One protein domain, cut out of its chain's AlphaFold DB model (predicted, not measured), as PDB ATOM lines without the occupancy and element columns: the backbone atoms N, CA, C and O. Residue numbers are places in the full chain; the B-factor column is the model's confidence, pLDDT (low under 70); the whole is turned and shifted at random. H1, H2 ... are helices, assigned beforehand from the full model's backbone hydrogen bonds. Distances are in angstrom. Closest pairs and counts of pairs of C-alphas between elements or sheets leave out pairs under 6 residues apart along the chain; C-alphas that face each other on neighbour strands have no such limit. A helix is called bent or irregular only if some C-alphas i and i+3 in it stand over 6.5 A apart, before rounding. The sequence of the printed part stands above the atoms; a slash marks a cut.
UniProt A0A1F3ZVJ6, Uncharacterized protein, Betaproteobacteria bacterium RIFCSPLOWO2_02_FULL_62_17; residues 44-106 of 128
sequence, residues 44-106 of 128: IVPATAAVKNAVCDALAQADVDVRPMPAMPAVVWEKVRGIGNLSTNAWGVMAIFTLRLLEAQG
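AT A GLANCE: This is residues 44 to 106 of the 128 residues of an uncharacterized protein of Betaproteobacteria bacterium RIFCSPLOWO2_02_FULL_62_17 (UniProt A0A1F3ZVJ6). Two helices, H1 and H2, run side by side in nearly the same direction with a gap between them, the loop of residues 61 to 72 folds back through that gap, and a third helix, H3, stands crosswise beyond the far end of H2 on an arm that sticks out, residues 84 to 106. The helices do not form a bundle, and no helix touches another. The printed part has 63 residues with three named helices in the order H1, H2, H3 and no named strand, and its class is all helix, with 44 residues in the helices. The whole is flat, spanning 49 by 27 by 14 A, and only just extended, close to loose, with a radius of gyration of the C-alphas of 16.0 A.

IN THESE COORDINATES: H1 is residues 44 to 60, 24.9 A from first to last C-alpha, and begins with C-alpha 44 at (51.399, 40.768, -12.530). It is irregular, but only just: C-alphas 45 and 48 are 6.9 A apart. Residues 61 to 72 have no named element. H2 is residues 73 to 84, 17.3 A long from first to last C-alpha, and begins with C-alpha 73 at (38.648, 29.236, -25.467). H3 is residues 90 to 104, 21.0 A long, and ends with C-alpha 104 at (14.765, 14.367, -0.956).

HOW THE PARTS SIT: Along H1 the x of the C-alphas goes from 51.399 at Ile 44 to 30.201 at Ala 60. Along H2 it goes from 38.648 at Pro 73 to 25.317 at Gly 84. H1 and H2 are apart, with no C-alpha of the one within 8 A of the other. In H3 the main change is in z, from -19.633 at Ala 90 to -0.956 at Ala 104. H3 is apart from H1 and from H2. In H3 every O i to N i+4 pair is within hydrogen-bond range; in H1 11 of 13 and in H2 6 of 8 are.

THE WHOLE: The C-alphas of Ile 44 and Gln 105, the two farthest apart, are 49.7 A from each other. Residues 84 to 106, of which 90 to 104 belong to H3, stand free; the body without them is 40 residues spanning 33 by 19 by 12 A, with a radius of gyration of 10.3 A. The link from H1 to H2 is long, with 12 residues, and the link from H2 to H3 is tight, with 5. The printed part has no cut. The mean pLDDT of the printed part is 79.8, and the model's confidence is low, under 70, at residues 83 to 96, residue 99 and residue 106.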
ATOM      1  N   ILE A  44      51.271  41.998 -11.732       89.50
ATOM      2  CA  ILE A  44      51.399  40.768 -12.530       89.50
ATOM      3  C   ILE A  44      51.086  39.501 -11.725       89.50
ATOM      4  O   ILE A  44      50.455  38.579 -12.246       89.50
ATOM      5  N   VAL A  45      51.473  39.464 -10.446       91.50
ATOM      6  CA  VAL A  45      51.294  38.290  -9.579       91.50
ATOM      7  C   VAL A  45      49.810  37.953  -9.356       91.50
ATOM      8  O   VAL A  45      49.424  36.808  -9.609       91.50
ATOM      9  N   PRO A  46      48.938  38.891  -8.932       93.19
ATOM     10  CA  PRO A  46      47.528  38.583  -8.708       93.19
ATOM     11  C   PRO A  46      46.693  38.527  -9.995       93.19
ATOM     12  O   PRO A  46      45.630  37.906  -9.977       93.19
ATOM     13  N   ALA A  47      47.139  39.132 -11.105       91.56
ATOM     14  CA  ALA A  47      46.337  39.255 -12.328       91.56
ATOM     15  C   ALA A  47      45.827  37.905 -12.852       91.56
ATOM     16  O   ALA A  47      44.633  37.743 -13.111       91.56
ATOM     17  N   THR A  48      46.711  36.907 -12.949       91.62
ATOM     18  CA  THR A  48      46.340  35.577 -13.460       91.62
ATOM     19  C   THR A  48      45.291  34.907 -12.572       91.62
ATOM     20  O   THR A  48      44.322  34.341 -13.077       91.62
ATOM     21  N   ALA A  49      45.458  34.991 -11.249       92.62
ATOM     22  CA  ALA A  49      44.519  34.409 -10.295       92.62
ATOM     23  C   ALA A  49      43.160  35.123 -10.332       92.62
ATOM     24  O   ALA A  49      42.128  34.457 -10.356       92.62
ATOM     25  N   ALA A  50      43.151  36.458 -10.400       93.19
ATOM     26  CA  ALA A  50      41.929  37.256 -10.469       93.19
ATOM     27  C   ALA A  50      41.097  36.915 -11.715       93.19
ATOM     28  O   ALA A  50      39.920  36.573 -11.597       93.19
ATOM     29  N   VAL A  51      41.722  36.922 -12.899       91.94
ATOM     30  CA  VAL A  51      41.049  36.570 -14.160       91.94
ATOM     31  C   VAL A  51      40.568  35.122 -14.124       91.94
ATOM     32  O   VAL A  51      39.434  34.832 -14.507       91.94
ATOM     33  N   LYS A  52      41.393  34.196 -13.625       92.69
ATOM     34  CA  LYS A  52      41.014  32.785 -13.569       92.69
ATOM     35  C   LYS A  52      39.830  32.537 -12.639       92.69
ATOM     36  O   LYS A  52      38.921  31.797 -13.009       92.69
ATOM     37  N   ASN A  53      39.826  33.168 -11.471       93.81
ATOM     38  CA  ASN A  53      38.726  33.067 -10.522       93.81
ATOM     39  C   ASN A  53      37.433  33.627 -11.115       93.81
ATOM     40  O   ASN A  53      36.407  32.974 -10.983       93.81
ATOM     41  N   ALA A  54      37.487  34.751 -11.837       93.44
ATOM     42  CA  ALA A  54      36.316  35.299 -12.522       93.44
ATOM     43  C   ALA A  54      35.739  34.327 -13.568       93.44
ATOM     44  O   ALA A  54      34.527  34.143 -13.645       93.44
ATOM     45  N   VAL A  55      36.596  33.650 -14.342       92.75
ATOM     46  CA  VAL A  55      36.147  32.629 -15.307       92.75
ATOM     47  C   VAL A  55      35.536  31.415 -14.598       92.75
ATOM     48  O   VAL A  55      34.506  30.910 -15.036       92.75
ATOM     49  N   CYS A  56      36.154  30.933 -13.517       92.88
ATOM     50  CA  CYS A  56      35.611  29.824 -12.728       92.88
ATOM     51  C   CYS A  56      34.262  30.185 -12.090       92.88
ATOM     52  O   CYS A  56      33.348  29.369 -12.120       92.88
ATOM     53  N   ASP A  57      34.132  31.400 -11.555       94.25
ATOM     54  CA  ASP A  57      32.902  31.911 -10.945       94.25
ATOM     55  C   ASP A  57      31.759  31.995 -11.968       94.25
ATOM     56  O   ASP A  57      30.683  31.441 -11.747       94.25
ATOM     57  N   ALA A  58      32.027  32.548 -13.157       92.81
ATOM     58  CA  ALA A  58      31.050  32.627 -14.244       92.81
ATOM     59  C   ALA A  58      30.530  31.251 -14.705       92.81
ATOM     60  O   ALA A  58      29.410  31.136 -15.204       92.81
ATOM     61  N   LEU A  59      31.340  30.203 -14.548       91.19
ATOM     62  CA  LEU A  59      31.019  28.837 -14.960       91.19
ATOM     63  C   LEU A  59      30.532  27.944 -13.811       91.19
ATOM     64  O   LEU A  59      30.100  26.816 -14.061       91.19
ATOM     65  N   ALA A  60      30.550  28.438 -12.572       89.50
ATOM     66  CA  ALA A  60      30.201  27.660 -11.389       89.50
ATOM     67  C   ALA A  60      28.756  27.137 -11.441       89.50
ATOM     68  O   ALA A  60      28.500  25.990 -11.085       89.50
ATOM     69  N   GLN A  61      27.817  27.937 -11.960       87.69
ATOM     70  CA  GLN A  61      26.407  27.541 -12.100       87.69
ATOM     71  C   GLN A  61      26.192  26.372 -13.072       87.69
ATOM     72  O   GLN A  61      25.186  25.674 -12.981       87.69
ATOM     73  N   ALA A  62      27.125  26.163 -14.001       86.38
ATOM     74  CA  ALA A  62      27.071  25.085 -14.978       86.38
ATOM     75  C   ALA A  62      27.850  23.833 -14.526       86.38
ATOM     76  O   ALA A  62      27.958  22.887 -15.301       86.38
ATOM     77  N   ASP A  63      28.402  23.822 -13.304       85.81
ATOM     78  CA  ASP A  63      29.261  22.748 -12.775       85.81
ATOM     79  C   ASP A  63      30.476  22.449 -13.681       85.81
ATOM     80  O   ASP A  63      30.952  21.319 -13.817       85.81
ATOM     81  N   VAL A  64      30.989  23.488 -14.354       87.88
ATOM     82  CA  VAL A  64      32.131  23.362 -15.263       87.88
ATOM     83  C   VAL A  64      33.417  23.747 -14.549       87.88
ATOM     84  O   VAL A  64      33.731  24.921 -14.357       87.88
ATOM     85  N   ASP A  65      34.234  22.745 -14.235       84.69
ATOM     86  CA  ASP A  65      35.558  22.977 -13.667       84.69
ATOM     87  C   ASP A  65      36.597  23.284 -14.750       84.69
ATOM     88  O   ASP A  65      37.086  22.383 -15.439       84.69
ATOM     89  N   VAL A  66      37.003  24.545 -14.861       86.50
ATOM     90  CA  VAL A  66      38.111  24.964 -15.727       86.50
ATOM     91  C   VAL A  66      39.395  25.282 -14.969       86.50
ATOM     92  O   VAL A  66      40.291  25.818 -15.596       86.50
ATOM     93  N   ARG A  67      39.566  24.968 -13.678       86.06
ATOM     94  CA  ARG A  67      40.753  25.373 -12.884       86.06
ATOM     95  C   ARG A  67      42.127  25.137 -13.543       86.06
ATOM     96  O   ARG A  67      42.970  26.025 -13.407       86.06
ATOM     97  N   PRO A  68      42.381  24.032 -14.277       88.56
ATOM     98  CA  PRO A  68      43.637  23.858 -15.000       88.56
ATOM     99  C   PRO A  68      43.910  25.001 -15.989       88.56
ATOM    100  O   PRO A  68      43.030  25.439 -16.733       88.56
ATOM    101  N   MET A  69      45.149  25.484 -15.991       88.69
ATOM    102  CA  MET A  69      45.629  26.518 -16.906       88.69
ATOM    103  C   MET A  69      46.395  25.882 -18.079       88.69
ATOM    104  O   MET A  69      47.010  24.831 -17.884       88.69
ATOM    105  N   PRO A  70      46.413  26.512 -19.271       88.44
ATOM    106  CA  PRO A  70      45.772  27.784 -19.626       88.44
ATOM    107  C   PRO A  70      44.266  27.659 -19.922       88.44
ATOM    108  O   PRO A  70      43.795  26.657 -20.454       88.44
ATOM    109  N   ALA A  71      43.507  28.718 -19.625       88.75
ATOM    110  CA  ALA A  71      42.060  28.807 -19.851       88.75
ATOM    111  C   ALA A  71      41.696  29.099 -21.325       88.75
ATOM    112  O   ALA A  71      40.979  30.054 -21.613       88.75
ATOM    113  N   MET A  72      42.229  28.323 -22.270       89.12
ATOM    114  CA  MET A  72      42.030  28.587 -23.698       89.12
ATOM    115  C   MET A  72      40.548  28.471 -24.091       89.12
ATOM    116  O   MET A  72      39.879  27.550 -23.613       89.12
ATOM    117  N   PRO A  73      40.039  29.309 -25.017       90.31
ATOM    118  CA  PRO A  73      38.648  29.236 -25.467       90.31
ATOM    119  C   PRO A  73      38.226  27.839 -25.932       90.31
ATOM    120  O   PRO A  73      37.133  27.399 -25.599       90.31
ATOM    121  N   ALA A  74      39.107  27.104 -26.623       90.69
ATOM    122  CA  ALA A  74      38.848  25.723 -27.035       90.69
ATOM    123  C   ALA A  74      38.626  24.780 -25.838       90.69
ATOM    124  O   ALA A  74      37.668  24.016 -25.836       90.69
ATOM    125  N   VAL A  75      39.450  24.889 -24.788       89.75
ATOM    126  CA  VAL A  75      39.321  24.083 -23.561       89.75
ATOM    127  C   VAL A  75      38.018  24.419 -22.838       89.75
ATOM    128  O   VAL A  75      37.285  23.520 -22.431       89.75
ATOM    129  N   VAL A  76      37.704  25.711 -22.696       90.56
ATOM    130  CA  VAL A  76      36.449  26.158 -22.070       90.56
ATOM    131  C   VAL A  76      35.249  25.648 -22.870       90.56
ATOM    132  O   VAL A  76      34.330  25.068 -22.297       90.56
ATOM    133  N   TRP A  77      35.284  25.798 -24.194       90.56
ATOM    134  CA  TRP A  77      34.228  25.345 -25.092       90.56
ATOM    135  C   TRP A  77      34.004  23.835 -25.023       90.56
ATOM    136  O   TRP A  77      32.863  23.392 -24.915       90.56
ATOM    137  N   GLU A  78      35.071  23.033 -25.046       90.25
ATOM    138  CA  GLU A  78      34.983  21.577 -24.913       90.25
ATOM    139  C   GLU A  78      34.335  21.169 -23.594       90.25
ATOM    140  O   GLU A  78      33.455  20.306 -23.583       90.25
ATOM    141  N   LYS A  79      34.716  21.819 -22.491       87.75
ATOM    142  CA  LYS A  79      34.128  21.534 -21.183       87.75
ATOM    143  C   LYS A  79      32.655  21.923 -21.110       87.75
ATOM    144  O   LYS A  79      31.850  21.127 -20.635       87.75
ATOM    145  N   VAL A  80      32.290  23.092 -21.636       88.56
ATOM    146  CA  VAL A  80      30.892  23.543 -21.686       88.56
ATOM    147  C   VAL A  80      30.051  22.627 -22.582       88.56
ATOM    148  O   VAL A  80      28.968  22.195 -22.193       88.56
ATOM    149  N   ARG A  81      30.555  22.254 -23.762       86.56
ATOM    150  CA  ARG A  81      29.864  21.344 -24.688       86.56
ATOM    151  C   ARG A  81      29.742  19.924 -24.132       86.56
ATOM    152  O   ARG A  81      28.753  19.248 -24.408       86.56
ATOM    153  N   GLY A  82      30.722  19.476 -23.347       75.75
ATOM    154  CA  GLY A  82      30.709  18.185 -22.662       75.75
ATOM    155  C   GLY A  82      29.490  17.985 -21.757       75.75
ATOM    156  O   GLY A  82      29.029  16.853 -21.630       75.75
ATOM    157  N   ILE A  83      28.905  19.066 -21.226       64.06
ATOM    158  CA  ILE A  83      27.659  19.024 -20.444       64.06
ATOM    159  C   ILE A  83      26.507  18.442 -21.274       64.06
ATOM    160  O   ILE A  83      25.781  17.571 -20.805       64.06
ATOM    161  N   GLY A  84      26.366  18.866 -22.535       54.62
ATOM    162  CA  GLY A  84      25.317  18.376 -23.437       54.62
ATOM    163  C   GLY A  84      25.544  16.949 -23.949       54.62
ATOM    164  O   GLY A  84      24.632  16.350 -24.510       54.62
ATOM    165  N   ASN A  85      26.751  16.411 -23.746       48.84
ATOM    166  CA  ASN A  85      27.157  15.060 -24.130       48.84
ATOM    167  C   ASN A  85      27.281  14.113 -22.928       48.84
ATOM    168  O   ASN A  85      27.776  12.996 -23.109       48.84
ATOM    169  N   LEU A  86      26.846  14.519 -21.720       53.44
ATOM    170  CA  LEU A  86      26.570  13.569 -20.642       53.44
ATOM    171  C   LEU A  86      25.721  12.474 -21.259       53.44
ATOM    172  O   LEU A  86      24.616  12.737 -21.727       53.44
ATOM    173  N   SER A  87      26.303  11.282 -21.367       50.06
ATOM    174  CA  SER A  87      25.700  10.187 -22.091       50.06
ATOM    175  C   SER A  87      24.281  10.025 -21.575       50.06
ATOM    176  O   SER A  87      24.058   9.613 -20.440       50.06
ATOM    177  N   THR A  88      23.316  10.329 -22.430       49.25
ATOM    178  CA  THR A  88      21.929   9.904 -22.298       49.25
ATOM    179  C   THR A  88      21.867   8.386 -22.497       49.25
ATOM    180  O   THR A  88      21.046   7.869 -23.244       49.25
ATOM    181  N   ASN A  89      22.769   7.620 -21.878       54.06
ATOM    182  CA  ASN A  89      22.468   6.242 -21.569       54.06
ATOM    183  C   ASN A  89      21.492   6.309 -20.394       54.06
ATOM    184  O   ASN A  89      21.774   6.929 -19.373       54.06
ATOM    185  N   ALA A  90      20.311   5.715 -20.573       57.84
ATOM    186  CA  ALA A  90      19.190   5.790 -19.633       57.84
ATOM    187  C   ALA A  90      19.606   5.552 -18.166       57.84
ATOM    188  O   ALA A  90      19.053   6.152 -17.254       57.84
ATOM    189  N   TRP A  91      20.649   4.750 -17.949       58.78
ATOM    190  CA  TRP A  91      21.264   4.482 -16.653       58.78
ATOM    191  C   TRP A  91      21.867   5.709 -15.951       58.78
ATOM    192  O   TRP A  91      21.711   5.827 -14.741       58.78
ATOM    193  N   GLY A  92      22.524   6.628 -16.666       58.34
ATOM    194  CA  GLY A  92      23.121   7.831 -16.071       58.34
ATOM    195  C   GLY A  92      22.066   8.835 -15.606       58.34
ATOM    196  O   GLY A  92      22.139   9.351 -14.493       58.34
ATOM    197  N   VAL A  93      21.030   9.037 -16.426       63.62
ATOM    198  CA  VAL A  93      19.894   9.908 -16.086       63.62
ATOM    199  C   VAL A  93      19.084   9.314 -14.931       63.62
ATOM    200  O   VAL A  93      18.752  10.030 -13.988       63.62
ATOM    201  N   MET A  94      18.838   7.998 -14.943       66.62
ATOM    202  CA  MET A  94      18.165   7.309 -13.837       66.62
ATOM    203  C   MET A  94      18.987   7.339 -12.548       66.62
ATOM    204  O   MET A  94      18.406   7.520 -11.484       66.62
ATOM    205  N   ALA A  95      20.315   7.219 -12.611       66.75
ATOM    206  CA  ALA A  95      21.171   7.318 -11.430       66.75
ATOM    207  C   ALA A  95      21.114   8.720 -10.805       66.75
ATOM    208  O   ALA A  95      20.883   8.836  -9.606       66.75
ATOM    209  N   ILE A  96      21.229   9.786 -11.607       67.38
ATOM    210  CA  ILE A  96      21.133  11.170 -11.108       67.38
ATOM    211  C   ILE A  96      19.742  11.442 -10.516       67.38
ATOM    212  O   ILE A  96      19.636  12.001  -9.425       67.38
ATOM    213  N   PHE A  97      18.674  11.006 -11.193       70.94
ATOM    214  CA  PHE A  97      17.304  11.187 -10.707       70.94
ATOM    215  C   PHE A  97      17.041  10.405  -9.413       70.94
ATOM    216  O   PHE A  97      16.425  10.926  -8.486       70.94
ATOM    217  N   THR A  98      17.563   9.179  -9.313       72.19
ATOM    218  CA  THR A  98      17.429   8.338  -8.115       72.19
ATOM    219  C   THR A  98      18.197   8.929  -6.936       72.19
ATOM    220  O   THR A  98      17.665   8.976  -5.835       72.19
ATOM    221  N   LEU A  99      19.406   9.452  -7.152       69.56
ATOM    222  CA  LEU A  99      20.193  10.099  -6.097       69.56
ATOM    223  C   LEU A  99      19.518  11.369  -5.572       69.56
ATOM    224  O   LEU A  99      19.451  11.565  -4.363       69.56
ATOM    225  N   ARG A 100      18.943  12.184  -6.463       71.62
ATOM    226  CA  ARG A 100      18.152  13.363  -6.076       71.62
ATOM    227  C   ARG A 100      16.861  12.994  -5.339       71.62
ATOM    228  O   ARG A 100      16.464  13.708  -4.424       71.62
ATOM    229  N   LEU A 101      16.221  11.879  -5.698       75.12
ATOM    230  CA  LEU A 101      15.065  11.349  -4.966       75.12
ATOM    231  C   LEU A 101      15.443  10.836  -3.573       75.12
ATOM    232  O   LEU A 101      14.724  11.105  -2.618       75.12
ATOM    233  N   LEU A 102      16.566  10.129  -3.448       71.12
ATOM    234  CA  LEU A 102      17.059   9.611  -2.170       71.12
ATOM    235  C   LEU A 102      17.481  10.745  -1.224       71.12
ATOM    236  O   LEU A 102      17.168  10.689  -0.035       71.12
ATOM    237  N   GLU A 103      18.096  11.807  -1.755       71.75
ATOM    238  CA  GLU A 103      18.389  13.046  -1.019       71.75
ATOM    239  C   GLU A 103      17.099  13.705  -0.501       71.75
ATOM    240  O   GLU A 103      16.988  14.013   0.684       71.75
ATOM    241  N   ALA A 104      16.071  13.831  -1.351       72.25
ATOM    242  CA  ALA A 104      14.765  14.367  -0.956       72.25
ATOM    243  C   ALA A 104      14.025  13.488   0.076       72.25
ATOM    244  O   ALA A 104      13.166  13.984   0.804       72.25
ATOM    245  N   GLN A 105      14.355  12.195   0.150       75.25
ATOM    246  CA  GLN A 105      13.828  11.246   1.136       75.25
ATOM    247  C   GLN A 105      14.669  11.170   2.423       75.25
ATOM    248  O   GLN A 105      14.309  10.423   3.333       75.25
ATOM    249  N   GLY A 106      15.748  11.955   2.535       68.75
ATOM    250  CA  GLY A 106      16.561  12.056   3.748       68.75
ATOM    251  C   GLY A 106      17.573  10.923   3.942       68.75
ATOM    252  O   GLY A 106      18.009  10.693   5.069       68.75
TER     253      GLY A 106